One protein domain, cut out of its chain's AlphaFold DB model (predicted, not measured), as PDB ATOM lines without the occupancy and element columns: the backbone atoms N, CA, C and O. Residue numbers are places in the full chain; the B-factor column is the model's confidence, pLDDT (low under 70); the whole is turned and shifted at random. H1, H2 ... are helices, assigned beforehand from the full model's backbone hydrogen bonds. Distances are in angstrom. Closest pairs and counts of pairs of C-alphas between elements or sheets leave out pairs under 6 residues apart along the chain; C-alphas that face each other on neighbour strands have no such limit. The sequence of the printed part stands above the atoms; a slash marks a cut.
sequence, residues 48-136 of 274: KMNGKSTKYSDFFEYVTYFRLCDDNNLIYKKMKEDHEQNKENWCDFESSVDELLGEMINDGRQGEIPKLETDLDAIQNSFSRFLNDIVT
ATOM      1  N   LYS A  48     -86.290  33.593  16.810       69.88
ATOM      2  CA  LYS A  48     -85.284  33.855  15.764       69.88
ATOM      3  C   LYS A  48     -85.044  32.666  14.833       69.88
ATOM      4  O   LYS A  48     -84.767  32.886  13.662       69.88
ATOM      5  N   MET A  49     -85.210  31.438  15.325       78.19
ATOM      6  CA  MET A  49     -85.093  30.215  14.524       78.19
ATOM      7  C   MET A  49     -86.460  29.653  14.113       78.19
ATOM      8  O   MET A  49     -86.606  28.449  13.970       78.19
ATOM      9  N   ASN A  50     -87.484  30.502  13.956       73.62
ATOM     10  CA  ASN A  50     -88.847  30.117  13.556       73.62
ATOM     11  C   ASN A  50     -89.489  29.011  14.419       73.62
ATOM     12  O   ASN A  50     -90.342  28.271  13.940       73.62
ATOM     13  N   GLY A  51     -89.112  28.902  15.697       80.88
ATOM     14  CA  GLY A  51     -89.639  27.859  16.583       80.88
ATOM     15  C   GLY A  51     -89.062  26.465  16.326       80.88
ATOM     16  O   GLY A  51     -89.677  25.485  16.736       80.88
ATOM     17  N   LYS A  52     -87.897  26.374  15.670       90.56
ATOM     18  CA  LYS A  52     -87.149  25.122  15.532       90.56
ATOM     19  C   LYS A  52     -86.790  24.528  16.891       90.56
ATOM     20  O   LYS A  52     -86.509  25.233  17.861       90.56
ATOM     21  N   SER A  53     -86.772  23.208  16.913       93.56
ATOM     22  CA  SER A  53     -86.478  22.355  18.056       93.56
ATOM     23  C   SER A  53     -85.395  21.339  17.687       93.56
ATOM     24  O   SER A  53     -84.871  21.354  16.583       93.56
ATOM     25  N   THR A  54     -85.061  20.415  18.580       93.88
ATOM     26  CA  THR A  54     -84.090  19.334  18.330       93.88
ATOM     27  C   THR A  54     -84.636  18.199  17.448       93.88
ATOM     28  O   THR A  54     -84.093  17.092  17.445       93.88
ATOM     29  N   LYS A  55     -85.726  18.412  16.701       94.31
ATOM     30  CA  LYS A  55     -86.240  17.430  15.732       94.31
ATOM     31  C   LYS A  55     -85.265  17.248  14.568       94.31
ATOM     32  O   LYS A  55     -84.586  18.187  14.162       94.31
ATOM     33  N   TYR A  56     -85.255  16.046  13.996       94.31
ATOM     34  CA  TYR A  56     -84.443  15.754  12.818       94.31
ATOM     35  C   TYR A  56     -84.877  16.586  11.600       94.31
ATOM     36  O   TYR A  56     -84.028  17.152  10.919       94.31
ATOM     37  N   SER A  57     -86.183  16.757  11.370       93.81
ATOM     38  CA  SER A  57     -86.692  17.614  10.288       93.81
ATOM     39  C   SER A  57     -86.219  19.071  10.404       93.81
ATOM     40  O   SER A  57     -85.719  19.635   9.431       93.81
ATOM     41  N   ASP A  58     -86.266  19.653  11.607       94.88
ATOM     42  CA  ASP A  58     -85.773  21.014  11.866       94.88
ATOM     43  C   ASP A  58     -84.272  21.152  11.545       94.88
ATOM     44  O   ASP A  58     -83.844  22.182  10.998       94.88
ATOM     45  N   PHE A  59     -83.488  20.112  11.863       95.19
ATOM     46  CA  PHE A  59     -82.064  20.013  11.543       95.19
ATOM     47  C   PHE A  59     -81.819  19.880  10.035       95.19
ATOM     48  O   PHE A  59     -81.028  20.643   9.480       95.19
ATOM     49  N   PHE A  60     -82.520  18.974   9.351       95.31
ATOM     50  CA  PHE A  60     -82.411  18.798   7.901       95.31
ATOM     51  C   PHE A  60     -82.706  20.104   7.149       95.31
ATOM     52  O   PHE A  60     -81.930  20.535   6.288       95.31
ATOM     53  N   GLU A  61     -83.787  20.790   7.524       94.19
ATOM     54  CA  GLU A  61     -84.120  22.100   6.973       94.19
ATOM     55  C   GLU A  61     -83.036  23.141   7.267       94.19
ATOM     56  O   GLU A  61     -82.765  24.000   6.433       94.19
ATOM     57  N   TYR A  62     -82.427  23.106   8.457       94.88
ATOM     58  CA  TYR A  62     -81.356  24.028   8.837       94.88
ATOM     59  C   TYR A  62     -80.115  23.830   7.958       94.88
ATOM     60  O   TYR A  62     -79.630  24.795   7.364       94.88
ATOM     61  N   VAL A  63     -79.654  22.587   7.804       95.06
ATOM     62  CA  VAL A  63     -78.513  22.243   6.937       95.06
ATOM     63  C   VAL A  63     -78.772  22.680   5.497       95.06
ATOM     64  O   VAL A  63     -77.903  23.296   4.876       95.06
ATOM     65  N   THR A  64     -79.981  22.422   4.992       94.25
ATOM     66  CA  THR A  64     -80.377  22.746   3.616       94.25
ATOM     67  C   THR A  64     -80.505  24.250   3.388       94.25
ATOM     68  O   THR A  64     -79.972  24.778   2.412       94.25
ATOM     69  N   TYR A  65     -81.158  24.970   4.305       93.06
ATOM     70  CA  TYR A  65     -81.353  26.416   4.198       93.06
ATOM     71  C   TYR A  65     -80.024  27.180   4.220       93.06
ATOM     72  O   TYR A  65     -79.800  28.063   3.391       93.06
ATOM     73  N   PHE A  66     -79.121  26.817   5.134       92.88
ATOM     74  CA  PHE A  66     -77.817  27.469   5.273       92.88
ATOM     75  C   PHE A  66     -76.730  26.890   4.357       92.88
ATOM     76  O   PHE A  66     -75.615  27.412   4.355       92.88
ATOM     77  N   ARG A  67     -77.044  25.853   3.565       92.38
ATOM     78  CA  ARG A  67     -76.109  25.163   2.656       92.38
ATOM     79  C   ARG A  67     -74.818  24.745   3.367       92.38
ATOM     80  O   ARG A  67     -73.716  25.052   2.917       92.38
ATOM     81  N   LEU A  68     -74.967  24.096   4.523       91.44
ATOM     82  CA  LEU A  68     -73.838  23.769   5.405       91.44
ATOM     83  C   LEU A  68     -73.030  22.548   4.950       91.44
ATOM     84  O   LEU A  68     -71.898  22.374   5.401       91.44
ATOM     85  N   CYS A  69     -73.585  21.738   4.049       89.69
ATOM     86  CA  CYS A  69     -72.962  20.529   3.525       89.69
ATOM     87  C   CYS A  69     -72.812  20.599   2.002       89.69
ATOM     88  O   CYS A  69     -73.655  21.169   1.311       89.69
ATOM     89  N   ASP A  70     -71.730  20.006   1.492       89.62
ATOM     90  CA  ASP A  70     -71.494  19.831   0.054       89.62
ATOM     91  C   ASP A  70     -72.543  18.874  -0.532       89.62
ATOM     92  O   ASP A  70     -72.838  17.836   0.059       89.62
ATOM     93  N   ASP A  71     -73.071  19.178  -1.717       90.06
ATOM     94  CA  ASP A  71     -73.998  18.296  -2.430       90.06
ATOM     95  C   ASP A  71     -73.388  16.936  -2.792       90.06
ATOM     96  O   ASP A  71     -74.135  16.007  -3.088       90.06
ATOM     97  N   ASN A  72     -72.059  16.801  -2.764       92.62
ATOM     98  CA  ASN A  72     -71.323  15.551  -2.940       92.62
ATOM     99  C   ASN A  72     -71.185  14.716  -1.662       92.62
ATOM    100  O   ASN A  72     -70.750  13.569  -1.767       92.62
ATOM    101  N   ASN A  73     -71.541  15.253  -0.491       94.94
ATOM    102  CA  ASN A  73     -71.514  14.518   0.773       94.94
ATOM    103  C   ASN A  73     -72.526  13.362   0.724       94.94
ATOM    104  O   ASN A  73     -73.716  13.581   0.477       94.94
ATOM    105  N   LEU A  74     -72.047  12.133   0.932       94.00
ATOM    106  CA  LEU A  74     -72.847  10.912   0.788       94.00
ATOM    107  C   LEU A  74     -74.020  10.876   1.770       94.00
ATOM    108  O   LEU A  74     -75.137  10.532   1.388       94.00
ATOM    109  N   ILE A  75     -73.786  11.310   3.008       94.38
ATOM    110  CA  ILE A  75     -74.813  11.347   4.049       94.38
ATOM    111  C   ILE A  75     -75.840  12.430   3.732       94.38
ATOM    112  O   ILE A  75     -77.035  12.173   3.800       94.38
ATOM    113  N   TYR A  76     -75.412  13.618   3.302       95.88
ATOM    114  CA  TYR A  76     -76.347  14.684   2.943       95.88
ATOM    115  C   TYR A  76     -77.209  14.326   1.722       95.88
ATOM    116  O   TYR A  76     -78.391  14.667   1.682       95.88
ATOM    117  N   LYS A  77     -76.657  13.605   0.735       95.81
ATOM    118  CA  LYS A  77     -77.453  13.042  -0.369       95.81
ATOM    119  C   LYS A  77     -78.525  12.094   0.152       95.81
ATOM    120  O   LYS A  77     -79.693  12.295  -0.167       95.81
ATOM    121  N   LYS A  78     -78.140  11.144   1.006       95.12
ATOM    122  CA  LYS A  78     -79.069  10.194   1.620       95.12
ATOM    123  C   LYS A  78     -80.143  10.902   2.455       95.12
ATOM    124  O   LYS A  78     -81.315  10.612   2.282       95.12
ATOM    125  N   MET A  79     -79.784  11.930   3.229       95.19
ATOM    126  CA  MET A  79     -80.750  12.762   3.963       95.19
ATOM    127  C   MET A  79     -81.791  13.421   3.041       95.19
ATOM    128  O   MET A  79     -82.954  13.524   3.421       95.19
ATOM    129  N   LYS A  80     -81.399  13.870   1.836       95.62
ATOM    130  CA  LYS A  80     -82.336  14.430   0.843       95.62
ATOM    131  C   LYS A  80     -83.284  13.358   0.295       95.62
ATOM    132  O   LYS A  80     -84.484  13.603   0.229       95.62
ATOM    133  N   GLU A  81     -82.762  12.183  -0.048       95.19
ATOM    134  CA  GLU A  81     -83.565  11.038  -0.513       95.19
ATOM    135  C   GLU A  81     -84.545  10.555   0.565       95.19
ATOM    136  O   GLU A  81     -85.714  10.288   0.287       95.19
ATOM    137  N   ASP A  82     -84.083  10.481   1.810       94.88
ATOM    138  CA  ASP A  82     -84.879  10.089   2.969       94.88
ATOM    139  C   ASP A  82     -86.005  11.095   3.237       94.88
ATOM    140  O   ASP A  82     -87.142  10.708   3.520       94.88
ATOM    141  N   HIS A  83     -85.726  12.392   3.077       93.62
ATOM    142  CA  HIS A  83     -86.741  13.434   3.201       93.62
ATOM    143  C   HIS A  83     -87.858  13.277   2.156       93.62
ATOM    144  O   HIS A  83     -89.034  13.382   2.502       93.62
ATOM    145  N   GLU A  84     -87.523  12.944   0.903       93.75
ATOM    146  CA  GLU A  84     -88.517  12.641  -0.144       93.75
ATOM    147  C   GLU A  84     -89.370  11.399   0.186       93.75
ATOM    148  O   GLU A  84     -90.508  11.278  -0.273       93.75
ATOM    149  N   GLN A  85     -88.849  10.496   1.021       93.25
ATOM    150  CA  GLN A  85     -89.532   9.290   1.498       93.25
ATOM    151  C   GLN A  85     -90.287   9.495   2.824       93.25
ATOM    152  O   GLN A  85     -90.876   8.543   3.336       93.25
ATOM    153  N   ASN A  86     -90.335  10.720   3.361       92.25
ATOM    154  CA  ASN A  86     -90.931  11.058   4.665       92.25
ATOM    155  C   ASN A  86     -90.277  10.336   5.861       92.25
ATOM    156  O   ASN A  86     -90.941  10.023   6.852       92.25
ATOM    157  N   LYS A  87     -88.970  10.075   5.785       91.69
ATOM    158  CA  LYS A  87     -88.158   9.650   6.931       91.69
ATOM    159  C   LYS A  87     -87.781  10.884   7.757       91.69
ATOM    160  O   LYS A  87     -86.879  11.639   7.398       91.69
ATOM    161  N   GLU A  88     -88.522  11.128   8.834       87.88
ATOM    162  CA  GLU A  88     -88.476  12.388   9.595       87.88
ATOM    163  C   GLU A  88     -87.856  12.268  10.998       87.88
ATOM    164  O   GLU A  88     -87.789  13.269  11.721       87.88
ATOM    165  N   ASN A  89     -87.370  11.090  11.400       90.12
ATOM    166  CA  ASN A  89     -86.840  10.858  12.745       90.12
ATOM    167  C   ASN A  89     -85.323  10.642  12.770       90.12
ATOM    168  O   ASN A  89     -84.708  10.199  11.806       90.12
ATOM    169  N   TRP A  90     -84.725  10.871  13.944       90.94
ATOM    170  CA  TRP A  90     -83.309  10.582  14.187       90.94
ATOM    171  C   TRP A  90     -82.957   9.102  13.998       90.94
ATOM    172  O   TRP A  90     -81.881   8.806  13.494       90.94
ATOM    173  N   CYS A  91     -83.867   8.181  14.330       88.69
ATOM    174  CA  CYS A  91     -83.648   6.759  14.066       88.69
ATOM    175  C   CYS A  91     -83.576   6.453  12.566       88.69
ATOM    176  O   CYS A  91     -82.795   5.598  12.169       88.69
ATOM    177  N   ASP A  92     -84.334   7.172  11.730       91.06
ATOM    178  CA  ASP A  92     -84.299   6.978  10.280       91.06
ATOM    179  C   ASP A  92     -82.951   7.433   9.706       91.06
ATOM    180  O   ASP A  92     -82.388   6.770   8.834       91.06
ATOM    181  N   PHE A  93     -82.411   8.535  10.235       92.06
ATOM    182  CA  PHE A  93     -81.062   9.001   9.922       92.06
ATOM    183  C   PHE A  93     -80.002   7.967  10.323       92.06
ATOM    184  O   PHE A  93     -79.170   7.605   9.495       92.06
ATOM    185  N   GLU A  94     -80.050   7.449  11.555       90.00
ATOM    186  CA  GLU A  94     -79.092   6.439  12.029       90.00
ATOM    187  C   GLU A  94     -79.165   5.147  11.211       90.00
ATOM    188  O   GLU A  94     -78.129   4.635  10.790       90.00
ATOM    189  N   SER A  95     -80.373   4.658  10.910       90.88
ATOM    190  CA  SER A  95     -80.558   3.504  10.024       90.88
ATOM    191  C   SER A  95     -80.002   3.761   8.626       90.88
ATOM    192  O   SER A  95     -79.416   2.870   8.030       90.88
ATOM    193  N   SER A  96     -80.125   4.980   8.109       92.19
ATOM    194  CA  SER A  96     -79.649   5.314   6.764       92.19
ATOM    195  C   SER A  96     -78.124   5.443   6.692       92.19
ATOM    196  O   SER A  96     -77.531   5.116   5.665       92.19
ATOM    197  N   VAL A  97     -77.470   5.855   7.784       91.62
ATOM    198  CA  VAL A  97     -76.005   5.779   7.923       91.62
ATOM    199  C   VAL A  97     -75.543   4.317   7.995       91.62
ATOM    200  O   VAL A  97     -74.578   3.957   7.320       91.62
ATOM    201  N   ASP A  98     -76.253   3.470   8.748       90.06
ATOM    202  CA  ASP A  98     -75.969   2.030   8.853       90.06
ATOM    203  C   ASP A  98     -76.158   1.306   7.504       90.06
ATOM    204  O   ASP A  98     -75.305   0.517   7.095       90.06
ATOM    205  N   GLU A  99     -77.207   1.650   6.746       91.00
ATOM    206  CA  GLU A  99     -77.449   1.170   5.377       91.00
ATOM    207  C   GLU A  99     -76.286   1.518   4.437       91.00
ATOM    208  O   GLU A  99     -75.741   0.627   3.785       91.00
ATOM    209  N   LEU A 100     -75.871   2.794   4.392       91.75
ATOM    210  CA  LEU A 100     -74.760   3.244   3.539       91.75
ATOM    211  C   LEU A 100     -73.475   2.469   3.836       91.75
ATOM    212  O   LEU A 100     -72.754   2.062   2.922       91.75
ATOM    213  N   LEU A 101     -73.188   2.255   5.119       90.38
ATOM    214  CA  LEU A 101     -72.029   1.490   5.543       90.38
ATOM    215  C   LEU A 101     -72.151   0.007   5.157       90.38
ATOM    216  O   LEU A 101     -71.196  -0.576   4.634       90.38
ATOM    217  N   GLY A 102     -73.312  -0.605   5.395       89.44
ATOM    218  CA  GLY A 102     -73.588  -1.997   5.048       89.44
ATOM    219  C   GLY A 102     -73.449  -2.259   3.547       89.44
ATOM    220  O   GLY A 102     -72.820  -3.242   3.151       89.44
ATOM    221  N   GLU A 103     -73.958  -1.356   2.707       90.31
ATOM    222  CA  GLU A 103     -73.782  -1.392   1.250       90.31
ATOM    223  C   GLU A 103     -72.302  -1.335   0.859       90.31
ATOM    224  O   GLU A 103     -71.837  -2.169   0.081       90.31
ATOM    225  N   MET A 104     -71.520  -0.421   1.445       90.38
ATOM    226  CA  MET A 104     -70.083  -0.329   1.156       90.38
ATOM    227  C   MET A 104     -69.330  -1.617   1.507       90.38
ATOM    228  O   MET A 104     -68.431  -2.032   0.771       90.38
ATOM    229  N   ILE A 105     -69.683  -2.267   2.617       88.75
ATOM    230  CA  ILE A 105     -69.057  -3.528   3.032       88.75
ATOM    231  C   ILE A 105     -69.459  -4.668   2.089       88.75
ATOM    232  O   ILE A 105     -68.587  -5.412   1.631       88.75
ATOM    233  N   ASN A 106     -70.751  -4.795   1.786       90.00
ATOM    234  CA  ASN A 106     -71.291  -5.879   0.962       90.00
ATOM    235  C   ASN A 106     -70.837  -5.788  -0.505       90.00
ATOM    236  O   ASN A 106     -70.569  -6.817  -1.124       90.00
ATOM    237  N   ASP A 107     -70.680  -4.573  -1.032       92.25
ATOM    238  CA  ASP A 107     -70.259  -4.322  -2.414       92.25
ATOM    239  C   ASP A 107     -68.733  -4.375  -2.615       92.25
ATOM    240  O   ASP A 107     -68.245  -4.189  -3.730       92.25
ATOM    241  N   GLY A 108     -67.947  -4.588  -1.552       88.50
ATOM    242  CA  GLY A 108     -66.483  -4.545  -1.635       88.50
ATOM    243  C   GLY A 108     -65.910  -3.131  -1.821       88.50
ATOM    244  O   GLY A 108     -64.809  -2.973  -2.353       88.50
ATOM    245  N   ARG A 109     -66.649  -2.097  -1.400       89.44
ATOM    246  CA  ARG A 109     -66.286  -0.670  -1.472       89.44
ATOM    247  C   ARG A 109     -65.705  -0.145  -0.154       89.44
ATOM    248  O   ARG A 109     -65.841   1.034   0.161       89.44
ATOM    249  N   GLN A 110     -65.011  -0.980   0.625       87.62
ATOM    250  CA  GLN A 110     -64.460  -0.579   1.932       87.62
ATOM    251  C   GLN A 110     -63.500   0.623   1.847       87.62
ATOM    252  O   GLN A 110     -63.376   1.373   2.810       87.62
ATOM    253  N   GLY A 111     -62.859   0.852   0.693       85.75
ATOM    254  CA  GLY A 111     -62.031   2.040   0.451       85.75
ATOM    255  C   GLY A 111     -62.794   3.376   0.481       85.75
ATOM    256  O   GLY A 111     -62.161   4.425   0.564       85.75
ATOM    257  N   GLU A 112     -64.131   3.358   0.441       88.75
ATOM    258  CA  GLU A 112     -64.994   4.546   0.547       88.75
ATOM    259  C   GLU A 112     -65.353   4.897   2.004       88.75
ATOM    260  O   GLU A 112     -65.783   6.021   2.268       88.75
ATOM    261  N   ILE A 113     -65.115   3.999   2.973       88.56
ATOM    262  CA  ILE A 113     -65.437   4.223   4.397       88.56
ATOM    263  C   ILE A 113     -64.760   5.488   4.962       88.56
ATOM    264  O   ILE A 113     -65.455   6.280   5.597       88.56
ATOM    265  N   PRO A 114     -63.470   5.785   4.689       89.75
ATOM    266  CA  PRO A 114     -62.855   7.033   5.159       89.75
ATOM    267  C   PRO A 114     -63.556   8.298   4.639       89.75
ATOM    268  O   PRO A 114     -63.581   9.339   5.305       89.75
ATOM    269  N   LYS A 115     -64.152   8.226   3.440       89.88
ATOM    270  CA  LYS A 115     -64.954   9.322   2.889       89.88
ATOM    271  C   LYS A 115     -66.297   9.435   3.616       89.88
ATOM    272  O   LYS A 115     -66.699  10.559   3.905       89.88
ATOM    273  N   LEU A 116     -66.939   8.315   3.955       90.56
ATOM    274  CA  LEU A 116     -68.154   8.296   4.778       90.56
ATOM    275  C   LEU A 116     -67.906   8.904   6.168       90.56
ATOM    276  O   LEU A 116     -68.690   9.744   6.599       90.56
ATOM    277  N   GLU A 117     -66.793   8.558   6.826       88.44
ATOM    278  CA  GLU A 117     -66.388   9.150   8.115       88.44
ATOM    279  C   GLU A 117     -66.206  10.673   7.994       88.44
ATOM    280  O   GLU A 117     -66.788  11.437   8.761       88.44
ATOM    281  N   THR A 118     -65.480  11.132   6.968       90.38
ATOM    282  CA  THR A 118     -65.286  12.573   6.704       90.38
ATOM    283  C   THR A 118     -66.613  13.293   6.432       90.38
ATOM    284  O   THR A 118     -66.808  14.449   6.820       90.38
ATOM    285  N   ASP A 119     -67.537  12.630   5.737       92.88
ATOM    286  CA  ASP A 119     -68.863  13.169   5.461       92.88
ATOM    287  C   ASP A 119     -69.730  13.235   6.723       92.88
ATOM    288  O   ASP A 119     -70.472  14.209   6.887       92.88
ATOM    289  N   LEU A 120     -69.592  12.269   7.635       91.19
ATOM    290  CA  LEU A 120     -70.280  12.255   8.925       91.19
ATOM    291  C   LEU A 120     -69.757  13.363   9.838       91.19
ATOM    292  O   LEU A 120     -70.558  14.070  10.450       91.19
ATOM    293  N   ASP A 121     -68.444  13.599   9.852       89.12
ATOM    294  CA  ASP A 121     -67.832  14.715  10.579       89.12
ATOM    295  C   ASP A 121     -68.411  16.067  10.126       89.12
ATOM    296  O   ASP A 121     -68.673  16.961  10.936       89.12
ATOM    297  N   ALA A 122     -68.657  16.249   8.824       91.56
ATOM    298  CA  ALA A 122     -69.285  17.467   8.307       91.56
ATOM    299  C   ALA A 122     -70.734  17.638   8.810       91.56
ATOM    300  O   ALA A 122     -71.152  18.758   9.139       91.56
ATOM    301  N   ILE A 123     -71.485  16.539   8.922       92.69
ATOM    302  CA  ILE A 123     -72.841  16.529   9.488       92.69
ATOM    303  C   ILE A 123     -72.810  16.823  10.992       92.69
ATOM    304  O   ILE A 123     -73.556  17.689  11.448       92.69
ATOM    305  N   GLN A 124     -71.901  16.208  11.751       90.31
ATOM    306  CA  GLN A 124     -71.690  16.485  13.179       90.31
ATOM    307  C   GLN A 124     -71.338  17.951  13.441       90.31
ATOM    308  O   GLN A 124     -71.907  18.586  14.332       90.31
ATOM    309  N   ASN A 125     -70.454  18.532  12.630       91.12
ATOM    310  CA  ASN A 125     -70.120  19.952  12.718       91.12
ATOM    311  C   ASN A 125     -71.341  20.844  12.455       91.12
ATOM    312  O   ASN A 125     -71.557  21.834  13.161       91.12
ATOM    313  N   SER A 126     -72.159  20.489  11.464       93.69
ATOM    314  CA  SER A 126     -73.400  21.208  11.157       93.69
ATOM    315  C   SER A 126     -74.424  21.077  12.283       93.69
ATOM    316  O   SER A 126     -75.077  22.058  12.638       93.69
ATOM    317  N   PHE A 127     -74.516  19.901  12.900       94.19
ATOM    318  CA  PHE A 127     -75.381  19.655  14.048       94.19
ATOM    319  C   PHE A 127     -74.943  20.440  15.285       94.19
ATOM    320  O   PHE A 127     -75.776  21.032  15.966       94.19
ATOM    321  N   SER A 128     -73.636  20.559  15.530       93.00
ATOM    322  CA  SER A 128     -73.113  21.411  16.604       93.00
ATOM    323  C   SER A 128     -73.563  22.865  16.446       93.00
ATOM    324  O   SER A 128     -74.019  23.491  17.403       93.00
ATOM    325  N   ARG A 129     -73.461  23.403  15.223       93.44
ATOM    326  CA  ARG A 129     -73.919  24.764  14.906       93.44
ATOM    327  C   ARG A 129     -75.419  24.903  15.128       93.44
ATOM    328  O   ARG A 129     -75.843  25.834  15.802       93.44
ATOM    329  N   PHE A 130     -76.190  23.933  14.644       94.50
ATOM    330  CA  PHE A 130     -77.634  23.892  14.829       94.50
ATOM    331  C   PHE A 130     -78.037  23.952  16.305       94.50
ATOM    332  O   PHE A 130     -78.833  24.812  16.684       94.50
ATOM    333  N   LEU A 131     -77.452  23.095  17.150       94.25
ATOM    334  CA  LEU A 131     -77.737  23.090  18.585       94.25
ATOM    335  C   LEU A 131     -77.384  24.429  19.244       94.25
ATOM    336  O   LEU A 131     -78.162  24.928  20.052       94.25
ATOM    337  N   ASN A 132     -76.254  25.039  18.877       91.69
ATOM    338  CA  ASN A 132     -75.844  26.343  19.411       91.69
ATOM    339  C   ASN A 132     -76.782  27.489  19.005       91.69
ATOM    340  O   ASN A 132     -76.967  28.424  19.784       91.69
ATOM    341  N   ASP A 133     -77.401  27.404  17.828       92.69
ATOM    342  CA  ASP A 133     -78.343  28.418  17.357       92.69
ATOM    343  C   ASP A 133     -79.734  28.283  17.999       92.69
ATOM    344  O   ASP A 133     -80.410  29.294  18.213       92.69
ATOM    345  N   ILE A 134     -80.180  27.061  18.324       93.69
ATOM    346  CA  ILE A 134     -81.506  26.830  18.931       93.69
ATOM    347  C   ILE A 134     -81.468  26.829  20.468       93.69
ATOM    348  O   ILE A 134     -82.384  27.351  21.108       93.69
ATOM    349  N   VAL A 135     -80.405  26.292  21.075       92.94
ATOM    350  CA  VAL A 135     -80.195  26.254  22.532       92.94
ATOM    351  C   VAL A 135     -79.331  27.438  22.942       92.94
ATOM    352  O   VAL A 135     -78.150  27.321  23.260       92.94
ATOM    353  N   THR A 136     -79.939  28.619  22.906       91.19
ATOM    354  CA  THR A 136     -79.250  29.861  23.259       91.19
ATOM    355  C   THR A 136     -79.142  30.037  24.774       91.19
ATOM    356  O   THR A 136     -79.911  29.469  25.554       91.19
TER     357      THR A 136
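This is residues 48 to 136 of the 274 residues of an uncharacterized protein of [Eubacterium] rectale (UniProt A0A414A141). A long helix, H4, runs along most of the domain; H3 folds back beside its first part, and H1 and H2 cross it farther on. The 89 printed residues include named helices H1 to H4 in that order and no named strand: all helix. The whole is compact, with a radius of gyration of the C-alphas of 13.5 A and spans of 46 by 24 by 18 A.

H1, residues 56 to 66, touches H4, residues 110 to 134, at 126 to 130 alone, about perpendicular at 89 degrees; the closest C-alphas, 63 and 126, are 6.7 A apart. H2, residues 74 to 84, touches H4 at 116 to 123 alone, at a steep tilt of 63 degrees. H3, residues 90 to 106, and H4 form a hairpin at a shallow tilt of 13 degrees. In H4, 19 of 21 O i to N i+4 pairs are within hydrogen-bond range.

H1 begins at C-alpha 56 (-84.443, 15.754, 12.818). H4, 36.5 A long, ends at C-alpha 134 (-81.506, 26.830, 18.931).

The printed part has no cut; residue 48 alone has pLDDT under 70.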